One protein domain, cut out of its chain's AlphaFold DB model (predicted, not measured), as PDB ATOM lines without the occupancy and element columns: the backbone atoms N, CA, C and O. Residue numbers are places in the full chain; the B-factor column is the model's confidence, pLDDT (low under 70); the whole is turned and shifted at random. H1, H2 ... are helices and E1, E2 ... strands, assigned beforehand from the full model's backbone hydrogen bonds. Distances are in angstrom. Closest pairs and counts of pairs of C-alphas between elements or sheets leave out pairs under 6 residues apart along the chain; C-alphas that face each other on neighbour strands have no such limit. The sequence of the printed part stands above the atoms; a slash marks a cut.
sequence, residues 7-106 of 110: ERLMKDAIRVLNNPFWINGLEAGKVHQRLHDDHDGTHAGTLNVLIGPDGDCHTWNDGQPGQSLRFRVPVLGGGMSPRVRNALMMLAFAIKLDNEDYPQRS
ATOM      1  N   GLU A   7     247.200 287.701 129.983       96.69
ATOM      2  CA  GLU A   7     248.566 288.141 129.692       96.69
ATOM      3  C   GLU A   7     248.591 289.440 128.870       96.69
ATOM      4  O   GLU A   7     249.381 290.347 129.148       96.69
ATOM      5  N   ARG A   8     247.708 289.554 127.869       96.06
ATOM      6  CA  ARG A   8     247.590 290.764 127.054       96.06
ATOM      7  C   ARG A   8     247.087 291.942 127.888       96.06
ATOM      8  O   ARG A   8     247.693 293.008 127.818       96.06
ATOM      9  N   LEU A   9     246.054 291.737 128.707       95.88
ATOM     10  CA  LEU A   9     245.526 292.765 129.610       95.88
ATOM     11  C   LEU A   9     246.599 293.279 130.573       95.88
ATOM     12  O   LEU A   9     246.748 294.487 130.730       95.88
ATOM     13  N   MET A  10     247.410 292.389 131.150       96.81
ATOM     14  CA  MET A  10     248.513 292.779 132.035       96.81
ATOM     15  C   MET A  10     249.576 293.610 131.312       96.81
ATOM     16  O   MET A  10     250.037 294.625 131.841       96.81
ATOM     17  N   LYS A  11     249.952 293.221 130.089       97.31
ATOM     18  CA  LYS A  11     250.891 293.996 129.261       97.31
ATOM     19  C   LYS A  11     250.337 295.383 128.938       97.31
ATOM     20  O   LYS A  11     251.068 296.369 129.046       97.31
ATOM     21  N   ASP A  12     249.058 295.470 128.584       95.56
ATOM     22  CA  ASP A  12     248.399 296.741 128.296       95.56
ATOM     23  C   ASP A  12     248.272 297.622 129.546       95.56
ATOM     24  O   ASP A  12     248.597 298.808 129.477       95.56
ATOM     25  N   ALA A  13     247.931 297.058 130.705       95.75
ATOM     26  CA  ALA A  13     247.879 297.788 131.971       95.75
ATOM     27  C   ALA A  13     249.248 298.387 132.336       95.75
ATOM     28  O   ALA A  13     249.355 299.580 132.623       95.75
ATOM     29  N   ILE A  14     250.323 297.597 132.248       96.75
ATOM     30  CA  ILE A  14     251.695 298.073 132.492       96.75
ATOM     31  C   ILE A  14     252.067 299.185 131.504       96.75
ATOM     32  O   ILE A  14     252.666 300.191 131.897       96.75
ATOM     33  N   ARG A  15     251.712 299.023 130.225       95.38
ATOM     34  CA  ARG A  15     251.961 300.025 129.185       95.38
ATOM     35  C   ARG A  15     251.247 301.338 129.500       95.38
ATOM     36  O   ARG A  15     251.888 302.381 129.446       95.38
ATOM     37  N   VAL A  16     249.970 301.294 129.871       94.38
ATOM     38  CA  VAL A  16     249.187 302.478 130.255       94.38
ATOM     39  C   VAL A  16     249.796 303.155 131.485       94.38
ATOM     40  O   VAL A  16     250.083 304.347 131.457       94.38
ATOM     41  N   LEU A  17     250.087 302.403 132.548       94.88
ATOM     42  CA  LEU A  17     250.594 302.977 133.798       94.88
ATOM     43  C   LEU A  17     251.981 303.619 133.656       94.88
ATOM     44  O   LEU A  17     252.261 304.604 134.339       94.88
ATOM     45  N   ASN A  18     252.847 303.101 132.781       93.75
ATOM     46  CA  ASN A  18     254.215 303.608 132.606       93.75
ATOM     47  C   ASN A  18     254.342 304.831 131.688       93.75
ATOM     48  O   ASN A  18     255.398 305.459 131.687       93.75
ATOM     49  N   ASN A  19     253.313 305.175 130.914       90.12
ATOM     50  CA  ASN A  19     253.386 306.268 129.947       90.12
ATOM     51  C   ASN A  19     252.419 307.378 130.365       90.12
ATOM     52  O   ASN A  19     251.245 307.088 130.549       90.12
ATOM     53  N   PRO A  20     252.845 308.635 130.560       86.06
ATOM     54  CA  PRO A  20     251.905 309.732 130.779       86.06
ATOM     55  C   PRO A  20     250.940 309.865 129.595       86.06
ATOM     56  O   PRO A  20     251.369 309.869 128.443       86.06
ATOM     57  N   PHE A  21     249.644 309.984 129.874       90.19
ATOM     58  CA  PHE A  21     248.617 310.172 128.851       90.19
ATOM     59  C   PHE A  21     247.506 311.108 129.334       90.19
ATOM     60  O   PHE A  21     247.367 311.399 130.530       90.19
ATOM     61  N   TRP A  22     246.700 311.538 128.366       91.50
ATOM     62  CA  TRP A  22     245.400 312.160 128.566       91.50
ATOM     63  C   TRP A  22     244.349 311.331 127.830       91.50
ATOM     64  O   TRP A  22     244.553 310.994 126.664       91.50
ATOM     65  N   ILE A  23     243.258 310.960 128.502       93.50
ATOM     66  CA  ILE A  23     242.177 310.201 127.860       93.50
ATOM     67  C   ILE A  23     241.232 311.192 127.194       93.50
ATOM     68  O   ILE A  23     240.759 312.134 127.830       93.50
ATOM     69  N   ASN A  24     240.947 310.974 125.912       92.25
ATOM     70  CA  ASN A  24     239.971 311.776 125.185       92.25
ATOM     71  C   ASN A  24     238.602 311.703 125.878       92.25
ATOM     72  O   ASN A  24     238.126 310.620 126.211       92.25
ATOM     73  N   GLY A  25     237.968 312.859 126.074       89.88
ATOM     74  CA  GLY A  25     236.684 312.965 126.770       89.88
ATOM     75  C   GLY A  25     236.786 313.204 128.279       89.88
ATOM     76  O   GLY A  25     235.751 313.371 128.919       89.88
ATOM     77  N   LEU A  26     237.997 313.257 128.847       94.06
ATOM     78  CA  LEU A  26     238.220 313.853 130.165       94.06
ATOM     79  C   LEU A  26     238.529 315.342 130.020       94.06
ATOM     80  O   LEU A  26     239.384 315.734 129.221       94.06
ATOM     81  N   GLU A  27     237.844 316.158 130.813       93.31
ATOM     82  CA  GLU A  27     237.990 317.612 130.837       93.31
ATOM     83  C   GLU A  27     238.785 318.038 132.073       93.31
ATOM     84  O   GLU A  27     238.521 317.587 133.188       93.31
ATOM     85  N   ALA A  28     239.761 318.928 131.884       94.38
ATOM     86  CA  ALA A  28     240.484 319.517 133.003       94.38
ATOM     87  C   ALA A  28     239.540 320.383 133.849       94.38
ATOM     88  O   ALA A  28     238.681 321.082 133.313       94.38
ATOM     89  N   GLY A  29     239.714 320.373 135.168       93.31
ATOM     90  CA  GLY A  29     238.881 321.153 136.087       93.31
ATOM     91  C   GLY A  29     237.524 320.518 136.414       93.31
ATOM     92  O   GLY A  29     236.847 320.997 137.320       93.31
ATOM     93  N   LYS A  30     237.137 319.432 135.735       94.50
ATOM     94  CA  LYS A  30     235.906 318.690 136.021       94.50
ATOM     95  C   LYS A  30     236.152 317.621 137.085       94.50
ATOM     96  O   LYS A  30     237.107 316.849 136.993       94.50
ATOM     97  N   VAL A  31     235.274 317.569 138.083       94.38
ATOM     98  CA  VAL A  31     235.268 316.492 139.078       94.38
ATOM     99  C   VAL A  31     234.504 315.300 138.508       94.38
ATOM    100  O   VAL A  31     233.365 315.430 138.061       94.38
ATOM    101  N   HIS A  32     235.151 314.142 138.513       95.19
ATOM    102  CA  HIS A  32     234.548 312.846 138.245       95.19
ATOM    103  C   HIS A  32     234.254 312.186 139.589       95.19
ATOM    104  O   HIS A  32     235.178 311.815 140.312       95.19
ATOM    105  N   GLN A  33     232.972 312.087 139.921       94.69
ATOM    106  CA  GLN A  33     232.476 311.619 141.211       94.69
ATOM    107  C   GLN A  33     231.642 310.354 141.034       94.69
ATOM    108  O   GLN A  33     230.903 310.231 140.051       94.69
ATOM    109  N   ARG A  34     231.765 309.433 141.992       94.50
ATOM    110  CA  ARG A  34     230.942 308.226 142.083       94.50
ATOM    111  C   ARG A  34     230.649 307.887 143.544       94.50
ATOM    112  O   ARG A  34     231.582 307.795 144.339       94.50
ATOM    113  N   LEU A  35     229.381 307.684 143.891       94.12
ATOM    114  CA  LEU A  35     228.970 307.103 145.176       94.12
ATOM    115  C   LEU A  35     229.375 305.620 145.252       94.12
ATOM    116  O   LEU A  35     229.199 304.898 144.269       94.12
ATOM    117  N   HIS A  36     229.936 305.186 146.384       92.19
ATOM    118  CA  HIS A  36     230.260 303.776 146.630       92.19
ATOM    119  C   HIS A  36     229.007 302.925 146.886       92.19
ATOM    120  O   HIS A  36     227.995 303.443 147.340       92.19
ATOM    121  N   ASP A  37     229.087 301.614 146.653       90.94
ATOM    122  CA  ASP A  37     227.917 300.722 146.742       90.94
ATOM    123  C   ASP A  37     227.418 300.479 148.181       90.94
ATOM    124  O   ASP A  37     226.248 300.171 148.391       90.94
ATOM    125  N   ASP A  38     228.292 300.622 149.180       89.69
ATOM    126  CA  ASP A  38     228.036 300.249 150.582       89.69
ATOM    127  C   ASP A  38     227.539 301.440 151.423       89.69
ATOM    128  O   ASP A  38     227.979 301.657 152.550       89.69
ATOM    129  N   HIS A  39     226.678 302.284 150.840       87.69
ATOM    130  CA  HIS A  39     226.237 303.536 151.466       87.69
ATOM    131  C   HIS A  39     224.999 303.382 152.365       87.69
ATOM    132  O   HIS A  39     224.548 304.376 152.935       87.69
ATOM    133  N   ASP A  40     224.404 302.187 152.473       87.12
ATOM    134  CA  ASP A  40     223.220 301.880 153.302       87.12
ATOM    135  C   ASP A  40     222.044 302.881 153.158       87.12
ATOM    136  O   ASP A  40     221.270 303.113 154.089       87.12
ATOM    137  N   GLY A  41     221.904 303.522 151.991       83.44
ATOM    138  CA  GLY A  41     220.892 304.561 151.744       83.44
ATOM    139  C   GLY A  41     221.200 305.938 152.353       83.44
ATOM    140  O   GLY A  41     220.367 306.837 152.267       83.44
ATOM    141  N   THR A  42     222.383 306.131 152.944       85.94
ATOM    142  CA  THR A  42     222.838 307.427 153.482       85.94
ATOM    143  C   THR A  42     223.298 308.398 152.397       85.94
ATOM    144  O   THR A  42     223.202 309.603 152.595       85.94
ATOM    145  N   HIS A  43     223.778 307.863 151.270       83.75
ATOM    146  CA  HIS A  43     224.402 308.601 150.160       83.75
ATOM    147  C   HIS A  43     225.701 309.326 150.559       83.75
ATOM    148  O   HIS A  43     226.216 310.153 149.816       83.75
ATOM    149  N   ALA A  44     226.275 308.975 151.712       84.31
ATOM    150  CA  ALA A  44     227.639 309.346 152.065       84.31
ATOM    151  C   ALA A  44     228.640 308.380 151.411       84.31
ATOM    152  O   ALA A  44     228.288 307.239 151.124       84.31
ATOM    153  N   GLY A  45     229.890 308.810 151.210       88.69
ATOM    154  CA  GLY A  45     230.967 307.947 150.719       88.69
ATOM    155  C   GLY A  45     231.208 308.066 149.214       88.69
ATOM    156  O   GLY A  45     231.128 307.100 148.454       88.69
ATOM    157  N   THR A  46     231.529 309.266 148.753       92.94
ATOM    158  CA  THR A  46     231.829 309.537 147.343       92.94
ATOM    159  C   THR A  46     233.319 309.417 147.064       92.94
ATOM    160  O   THR A  46     234.144 309.941 147.808       92.94
ATOM    161  N   LEU A  47     233.676 308.768 145.958       94.69
ATOM    162  CA  LEU A  47     235.024 308.777 145.404       94.69
ATOM    163  C   LEU A  47     235.123 309.873 144.350       94.69
ATOM    164  O   LEU A  47     234.430 309.833 143.331       94.69
ATOM    165  N   ASN A  48     236.014 310.831 144.583       95.38
ATOM    166  CA  ASN A  48     236.198 311.976 143.707       95.38
ATOM    167  C   ASN A  48     237.573 311.937 143.046       95.38
ATOM    168  O   ASN A  48     238.594 311.677 143.697       95.38
ATOM    169  N   VAL A  49     237.607 312.240 141.748       96.88
ATOM    170  CA  VAL A  49     238.839 312.458 140.991       96.88
ATOM    171  C   VAL A  49     238.720 313.734 140.168       96.88
ATOM    172  O   VAL A  49     237.809 313.894 139.363       96.88
ATOM    173  N   LEU A  50     239.680 314.634 140.339       95.81
ATOM    174  CA  LEU A  50     239.820 315.858 139.559       95.81
ATOM    175  C   LEU A  50     241.160 315.835 138.835       95.81
ATOM    176  O   LEU A  50     242.188 315.495 139.423       95.81
ATOM    177  N   ILE A  51     241.158 316.252 137.575       95.38
ATOM    178  CA  ILE A  51     242.384 316.443 136.805       95.38
ATOM    179  C   ILE A  51     242.598 317.942 136.644       95.38
ATOM    180  O   ILE A  51     241.788 318.636 136.028       95.38
ATOM    181  N   GLY A  52     243.673 318.450 137.235       93.00
ATOM    182  CA  GLY A  52     244.057 319.848 137.142       93.00
ATOM    183  C   GLY A  52     244.460 320.234 135.711       93.00
ATOM    184  O   GLY A  52     244.880 319.375 134.930       93.00
ATOM    185  N   PRO A  53     244.387 321.527 135.345       91.31
ATOM    186  CA  PRO A  53     244.903 322.021 134.064       91.31
ATOM    187  C   PRO A  53     246.407 321.778 133.860       91.31
ATOM    188  O   PRO A  53     246.880 321.737 132.729       91.31
ATOM    189  N   ASP A  54     247.158 321.602 134.950       90.06
ATOM    190  CA  ASP A  54     248.573 321.211 134.968       90.06
ATOM    191  C   ASP A  54     248.791 319.700 134.746       90.06
ATOM    192  O   ASP A  54     249.927 319.233 134.644       90.06
ATOM    193  N   GLY A  55     247.706 318.930 134.633       91.12
ATOM    194  CA  GLY A  55     247.714 317.483 134.472       91.12
ATOM    195  C   GLY A  55     247.861 316.710 135.779       91.12
ATOM    196  O   GLY A  55     247.909 315.475 135.732       91.12
ATOM    197  N   ASP A  56     247.914 317.385 136.923       93.62
ATOM    198  CA  ASP A  56     247.958 316.723 138.218       93.62
ATOM    199  C   ASP A  56     246.607 316.093 138.545       93.62
ATOM    200  O   ASP A  56     245.550 316.636 138.234       93.62
ATOM    201  N   CYS A  57     246.638 314.930 139.187       94.75
ATOM    202  CA  CYS A  57     245.419 314.270 139.633       94.75
ATOM    203  C   CYS A  57     245.218 314.519 141.122       94.75
ATOM    204  O   CYS A  57     246.131 314.337 141.926       94.75
ATOM    205  N   HIS A  58     244.004 314.901 141.479       95.69
ATOM    206  CA  HIS A  58     243.548 315.096 142.842       95.69
ATOM    207  C   HIS A  58     242.484 314.054 143.151       95.69
ATOM    208  O   HIS A  58     241.604 313.817 142.326       95.69
ATOM    209  N   THR A  59     242.549 313.446 144.329       96.69
ATOM    210  CA  THR A  59     241.519 312.510 144.788       96.69
ATOM    211  C   THR A  59     241.197 312.726 146.257       96.69
ATOM    212  O   THR A  59     242.076 313.095 147.038       96.69
ATOM    213  N   TRP A  60     239.931 312.564 146.616       94.69
ATOM    214  CA  TRP A  60     239.435 312.653 147.986       94.69
ATOM    215  C   TRP A  60     238.137 311.865 148.116       94.69
ATOM    216  O   TRP A  60     237.454 311.606 147.119       94.69
ATOM    217  N   ASN A  61     237.809 311.528 149.358       92.25
ATOM    218  CA  ASN A  61     236.505 310.998 149.713       92.25
ATOM    219  C   ASN A  61     235.704 312.105 150.383       92.25
ATOM    220  O   ASN A  61     236.255 312.741 151.278       92.25
ATOM    221  N   ASP A  62     234.449 312.277 149.971       85.75
ATOM    222  CA  ASP A  62     233.470 313.211 150.549       85.75
ATOM    223  C   ASP A  62     233.891 314.693 150.645       85.75
ATOM    224  O   ASP A  62     235.047 315.074 150.824       85.75
ATOM    225  N   GLY A  63     232.917 315.598 150.552       76.06
ATOM    226  CA  GLY A  63     233.161 317.028 150.740       76.06
ATOM    227  C   GLY A  63     234.059 317.671 149.669       76.06
ATOM    228  O   GLY A  63     234.011 317.334 148.485       76.06
ATOM    229  N   GLN A  64     234.828 318.688 150.075       67.56
ATOM    230  CA  GLN A  64     235.463 319.645 149.159       67.56
ATOM    231  C   GLN A  64     236.927 319.291 148.808       67.56
ATOM    232  O   GLN A  64     237.662 318.785 149.661       67.56
ATOM    233  N   PRO A  65     237.429 319.694 147.617       64.50
ATOM    234  CA  PRO A  65     238.790 319.399 147.137       64.50
ATOM    235  C   PRO A  65     239.947 319.856 148.044       64.50
ATOM    236  O   PRO A  65     241.095 319.456 147.833       64.50
ATOM    237  N   GLY A  66     239.687 320.709 149.042       63.62
ATOM    238  CA  GLY A  66     240.691 321.233 149.977       63.62
ATOM    239  C   GLY A  66     241.392 320.166 150.829       63.62
ATOM    240  O   GLY A  66     242.466 320.439 151.356       63.62
ATOM    241  N   GLN A  67     240.834 318.954 150.923       76.06
ATOM    242  CA  GLN A  67     241.457 317.792 151.577       76.06
ATOM    243  C   GLN A  67     242.025 316.765 150.579       76.06
ATOM    244  O   GLN A  67     242.309 315.626 150.942       76.06
ATOM    245  N   SER A  68     242.199 317.146 149.311       89.75
ATOM    246  CA  SER A  68     242.625 316.211 148.268       89.75
ATOM    247  C   SER A  68     244.080 315.755 148.374       89.75
ATOM    248  O   SER A  68     245.006 316.527 148.630       89.75
ATOM    249  N   LEU A  69     244.285 314.471 148.084       93.94
ATOM    250  CA  LEU A  69     245.586 313.884 147.806       93.94
ATOM    251  C   LEU A  69     245.978 314.227 146.368       93.94
ATOM    252  O   LEU A  69     245.273 313.875 145.423       93.94
ATOM    253  N   ARG A  70     247.113 314.909 146.205       93.56
ATOM    254  CA  ARG A  70     247.614 315.374 144.906       93.56
ATOM    255  C   ARG A  70     248.743 314.484 144.387       93.56
ATOM    256  O   ARG A  70     249.772 314.332 145.044       93.56
ATOM    257  N   PHE A  71     248.599 314.000 143.159       94.88
ATOM    258  CA  PHE A  71     249.584 313.199 142.436       94.88
ATOM    259  C   PHE A  71     250.036 313.927 141.177       94.88
ATOM    260  O   PHE A  71     249.266 314.128 140.238       94.88
ATOM    261  N   ARG A  72     251.310 314.325 141.176       92.31
ATOM    262  CA  ARG A  72     251.834 315.267 140.189       92.31
ATOM    263  C   ARG A  72     252.318 314.609 138.909       92.31
ATOM    264  O   ARG A  72     252.826 313.483 138.939       92.31
ATOM    265  N   VAL A  73     252.263 315.348 137.805       88.06
ATOM    266  CA  VAL A  73     252.971 314.971 136.581       88.06
ATOM    267  C   VAL A  73     254.491 314.937 136.834       88.06
ATOM    268  O   VAL A  73     255.038 315.843 137.473       88.06
ATOM    269  N   PRO A  74     255.220 313.916 136.346       74.75
ATOM    270  CA  PRO A  74     256.651 313.777 136.636       74.75
ATOM    271  C   PRO A  74     257.502 314.904 136.051       74.75
ATOM    272  O   PRO A  74     258.419 315.384 136.707       74.75
ATOM    273  N   VAL A  75     257.188 315.324 134.820       69.38
ATOM    274  CA  VAL A  75     258.065 316.187 134.009       69.38
ATOM    275  C   VAL A  75     258.032 317.648 134.463       69.38
ATOM    276  O   VAL A  75     259.063 318.307 134.438       69.38
ATOM    277  N   LEU A  76     256.874 318.151 134.900       64.44
ATOM    278  CA  LEU A  76     256.701 319.560 135.283       64.44
ATOM    279  C   LEU A  76     256.493 319.769 136.794       64.44
ATOM    280  O   LEU A  76     256.685 320.879 137.278       64.44
ATOM    281  N   GLY A  77     256.143 318.723 137.555       60.94
ATOM    282  CA  GLY A  77     255.741 318.846 138.965       60.94
ATOM    283  C   GLY A  77     256.605 318.087 139.978       60.94
ATOM    284  O   GLY A  77     256.341 318.184 141.182       60.94
ATOM    285  N   GLY A  78     257.604 317.316 139.527       74.50
ATOM    286  CA  GLY A  78     258.448 316.495 140.406       74.50
ATOM    287  C   GLY A  78     257.703 315.320 141.052       74.50
ATOM    288  O   GLY A  78     258.025 314.912 142.166       74.50
ATOM    289  N   GLY A  79     256.662 314.802 140.392       82.06
ATOM    290  CA  GLY A  79     255.845 313.707 140.917       82.06
ATOM    291  C   GLY A  79     256.628 312.402 141.094       82.06
ATOM    292  O   GLY A  79     257.149 311.849 140.129       82.06
ATOM    293  N   MET A  80     256.645 311.866 142.317       90.12
ATOM    294  CA  MET A  80     257.311 310.594 142.648       90.12
ATOM    295  C   MET A  80     256.467 309.353 142.314       90.12
ATOM    296  O   MET A  80     256.950 308.225 142.401       90.12
ATOM    297  N   SER A  81     255.203 309.543 141.922       93.94
ATOM    298  CA  SER A  81     254.230 308.456 141.733       93.94
ATOM    299  C   SER A  81     253.509 308.525 140.372       93.94
ATOM    300  O   SER A  81     252.277 308.558 140.339       93.94
ATOM    301  N   PRO A  82     254.238 308.505 139.232       93.31
ATOM    302  CA  PRO A  82     253.658 308.589 137.882       93.31
ATOM    303  C   PRO A  82     252.551 307.568 137.619       93.31
ATOM    304  O   PRO A  82     251.521 307.890 137.034       93.31
ATOM    305  N   ARG A  83     252.761 306.328 138.074       95.56
ATOM    306  CA  ARG A  83     251.819 305.225 137.853       95.56
ATOM    307  C   ARG A  83     250.511 305.444 138.600       95.56
ATOM    308  O   ARG A  83     249.459 305.159 138.049       95.56
ATOM    309  N   VAL A  84     250.570 305.993 139.816       96.19
ATOM    310  CA  VAL A  84     249.369 306.310 140.603       96.19
ATOM    311  C   VAL A  84     248.600 307.453 139.950       96.19
ATOM    312  O   VAL A  84     247.399 307.331 139.749       96.19
ATOM    313  N   ARG A  85     249.293 308.513 139.504       95.31
ATOM    314  CA  ARG A  85     248.677 309.590 138.710       95.31
ATOM    315  C   ARG A  85     247.954 309.026 137.481       95.31
ATOM    316  O   ARG A  85     246.812 309.374 137.215       95.31
ATOM    317  N   ASN A  86     248.600 308.131 136.739       95.25
ATOM    318  CA  ASN A  86     248.003 307.509 135.557       95.25
ATOM    319  C   ASN A  86     246.832 306.572 135.896       95.25
ATOM    320  O   ASN A  86     245.857 306.527 135.152       95.25
ATOM    321  N   ALA A  87     246.888 305.867 137.026       97.00
ATOM    322  CA  ALA A  87     245.759 305.082 137.516       97.00
ATOM    323  C   ALA A  87     244.553 305.976 137.847       97.00
ATOM    324  O   ALA A  87     243.431 305.625 137.495       97.00
ATOM    325  N   LEU A  88     244.774 307.159 138.429       96.81
ATOM    326  CA  LEU A  88     243.705 308.128 138.691       96.81
ATOM    327  C   LEU A  88     243.071 308.666 137.400       96.81
ATOM    328  O   LEU A  88     241.857 308.834 137.355       96.81
ATOM    329  N   MET A  89     243.843 308.859 136.325       96.06
ATOM    330  CA  MET A  89     243.271 309.183 135.008       96.06
ATOM    331  C   MET A  89     242.338 308.079 134.498       96.06
ATOM    332  O   MET A  89     241.251 308.372 134.006       96.06
ATOM    333  N   MET A  90     242.751 306.811 134.618       97.19
ATOM    334  CA  MET A  90     241.904 305.671 134.243       97.19
ATOM    335  C   MET A  90     240.646 305.606 135.108       97.19
ATOM    336  O   MET A  90     239.566 305.365 134.581       97.19
ATOM    337  N   LEU A  91     240.777 305.853 136.411       97.50
ATOM    338  CA  LEU A  91     239.657 305.870 137.343       97.50
ATOM    339  C   LEU A  91     238.650 306.977 137.003       97.50
ATOM    340  O   LEU A  91     237.460 306.702 136.943       97.50
ATOM    341  N   ALA A  92     239.106 308.199 136.708       97.50
ATOM    342  CA  ALA A  92     238.224 309.284 136.268       97.50
ATOM    343  C   ALA A  92     237.436 308.909 135.002       97.50
ATOM    344  O   ALA A  92     236.249 309.213 134.883       97.50
ATOM    345  N   PHE A  93     238.083 308.211 134.065       97.69
ATOM    346  CA  PHE A  93     237.423 307.711 132.862       97.69
ATOM    347  C   PHE A  93     236.440 306.579 133.149       97.69
ATOM    348  O   PHE A  93     235.344 306.604 132.604       97.69
ATOM    349  N   ALA A  94     236.784 305.641 134.032       97.31
ATOM    350  CA  ALA A  94     235.866 304.594 134.471       97.31
ATOM    351  C   ALA A  94     234.617 305.197 135.129       97.31
ATOM    352  O   ALA A  94     233.512 304.894 134.708       97.31
ATOM    353  N   ILE A  95     234.793 306.151 136.051       96.75
ATOM    354  CA  ILE A  95     233.686 306.890 136.676       96.75
ATOM    355  C   ILE A  95     232.823 307.582 135.618       96.75
ATOM    356  O   ILE A  95     231.599 307.538 135.694       96.75
ATOM    357  N   LYS A  96     233.442 308.225 134.619       95.88
ATOM    358  CA  LYS A  96     232.702 308.847 133.514       95.88
ATOM    359  C   LYS A  96     231.837 307.815 132.779       95.88
ATOM    360  O   LYS A  96     230.664 308.096 132.571       95.88
ATOM    361  N   LEU A  97     232.410 306.675 132.389       96.69
ATOM    362  CA  LEU A  97     231.692 305.616 131.674       96.69
ATOM    363  C   LEU A  97     230.561 305.034 132.531       96.69
ATOM    364  O   LEU A  97     229.433 304.942 132.067       96.69
ATOM    365  N   ASP A  98     230.827 304.746 133.804       96.56
ATOM    366  CA  ASP A  98     229.818 304.219 134.722       96.56
ATOM    367  C   ASP A  98     228.692 305.223 134.978       96.56
ATOM    368  O   ASP A  98     227.544 304.826 135.133       96.56
ATOM    369  N   ASN A  99     228.983 306.526 135.013       93.94
ATOM    370  CA  ASN A  99     227.957 307.568 135.121       93.94
ATOM    371  C   ASN A  99     227.126 307.710 133.834       93.94
ATOM    372  O   ASN A  99     225.982 308.153 133.907       93.94
ATOM    373  N   GLU A 100     227.681 307.366 132.669       94.00
ATOM    374  CA  GLU A 100     226.957 307.351 131.391       94.00
ATOM    375  C   GLU A 100     226.051 306.117 131.273       94.00
ATOM    376  O   GLU A 100     224.887 306.253 130.893       94.00
ATOM    377  N   ASP A 101     226.556 304.941 131.649       96.31
ATOM    378  CA  ASP A 101     225.824 303.672 131.566       96.31
ATOM    379  C   ASP A 101     224.842 303.482 132.740       96.31
ATOM    380  O   ASP A 101     223.758 302.918 132.575       96.31
ATOM    381  N   TYR A 102     225.201 303.988 133.924       93.12
ATOM    382  CA  TYR A 102     224.446 303.875 135.175       93.12
ATOM    383  C   TYR A 102     224.409 305.225 135.913       93.12
ATOM    384  O   TYR A 102     225.147 305.422 136.888       93.12
ATOM    385  N   PRO A 103     223.567 306.177 135.474       90.94
ATOM    386  CA  PRO A 103     223.510 307.508 136.070       90.94
ATOM    387  C   PRO A 103     223.132 307.471 137.557       90.94
ATOM    388  O   PRO A 103     222.135 306.853 137.932       90.94
ATOM    389  N   GLN A 104     223.904 308.173 138.390       83.81
ATOM    390  CA  GLN A 104     223.532 308.475 139.777       83.81
ATOM    391  C   GLN A 104     222.556 309.656 139.777       83.81
ATOM    392  O   GLN A 104     222.673 310.553 138.933       83.81
ATOM    393  N   ARG A 105     221.553 309.651 140.661       75.06
ATOM    394  CA  ARG A 105     220.610 310.771 140.736       75.06
ATOM    395  C   ARG A 105     221.350 311.968 141.317       75.06
ATOM    396  O   ARG A 105     222.248 311.812 142.132       75.06
ATOM    397  N   SER A 106     220.975 313.177 140.909       62.78
ATOM    398  CA  SER A 106     221.589 314.404 141.439       62.78
ATOM    399  C   SER A 106     221.460 314.519 142.962       62.78
ATOM    400  O   SER A 106     222.350 315.055 143.602       62.78
TER     401      SER A 106
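This is residues 7 to 106 of the 110 residues of an uncharacterized protein of Candidatus Yanofskybacteria bacterium GW2011_GWE2_40_11 (UniProt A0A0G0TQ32). What does the domain look like? It is a twisted four-stranded sheet, E1 to E4, with the long helix H3 packed across one face in two layers, a helix over one face of a sheet. The helix H1 meets the first part of H3 at a steep angle and sticks out with residues 7 to 12, while the small helix H2 sits off the sheet near Pro 82 of H3. What is it made of? The printed part has 100 residues, with three named helices and four named strands in the order H1 E1 E2 E3 E4 H2 H3; the sheet order is E1 E2 E3 E4, antiparallel throughout, and the class is mixed, helices and strands. How large is it? It is compact, with a radius of gyration of the C-alphas of 14.3 A and spans of 41 by 36 by 22 A.

Where does the first element lie? H1 is residues 7 to 18, 16.7 A long, with C-alpha 7 at (248.566, 288.141, 129.692). Where are the strands? E1 is residues 31 to 35, 12.8 A long, and E2 is residues 46 to 51, 16.4 A long, beginning at C-alpha 46 at (231.829, 309.537, 147.343). E3 is residues 57 to 61, 13.8 A long, and E4 is residues 69 to 71. Which helices follow? H2 is residues 74 to 77, and H3 is residues 82 to 101, 29.0 A long, ending at C-alpha 101 at (225.824, 303.672, 131.566).

How are the strands joined? E1 to E4 form a meander, each strand the antiparallel neighbour of the one before, and E1 and E2, E2 and E3, and E3 and E4 are hairpins. N 32 and O 49 are within hydrogen-bond range at 2.8 A, N 50 and O 58 at 2.9 A, and N 57 and O 71 at 2.9 A. How does H3 stand to the sheet? H3 is on the sheet at a height of 8.4 A and runs across the strands, at 65 degrees to E1 on the local plane; its closest C-alphas to E1 are those of Ala 92 and His 32, 5.5 A apart. It lies over E1 and E4, and only just over E2 and E3, with 3 C-alphas on each. Where do H1 and H2 stand? H1 touches H3 with residues 16 to 18 alone, opposite ways at a steep tilt of 66 degrees, the closest C-alphas being those of Leu 17 and Arg 83, 4.8 A apart. H2 is close to H3 but not clearly touching, the closest C-alphas being those of Pro 74 and Pro 82 at 6.1 A, and H1 and H2 are apart. What do the helix backbones show? In H1 and H3 every O i to N i+4 pair is within hydrogen-bond range; H2 is too short for such a pair.

How far does it reach? The two C-alphas farthest apart are those of Gly 41 and Val 75, at 42.8 A. Is it cut, and which link is long? The printed part has no cut, and the link from H1 to E1, residues 19 to 30, is long. Where is confidence low? The mean pLDDT of the printed part is 90.3, and residues 64 to 66, 75 to 77 and 106 are under 70.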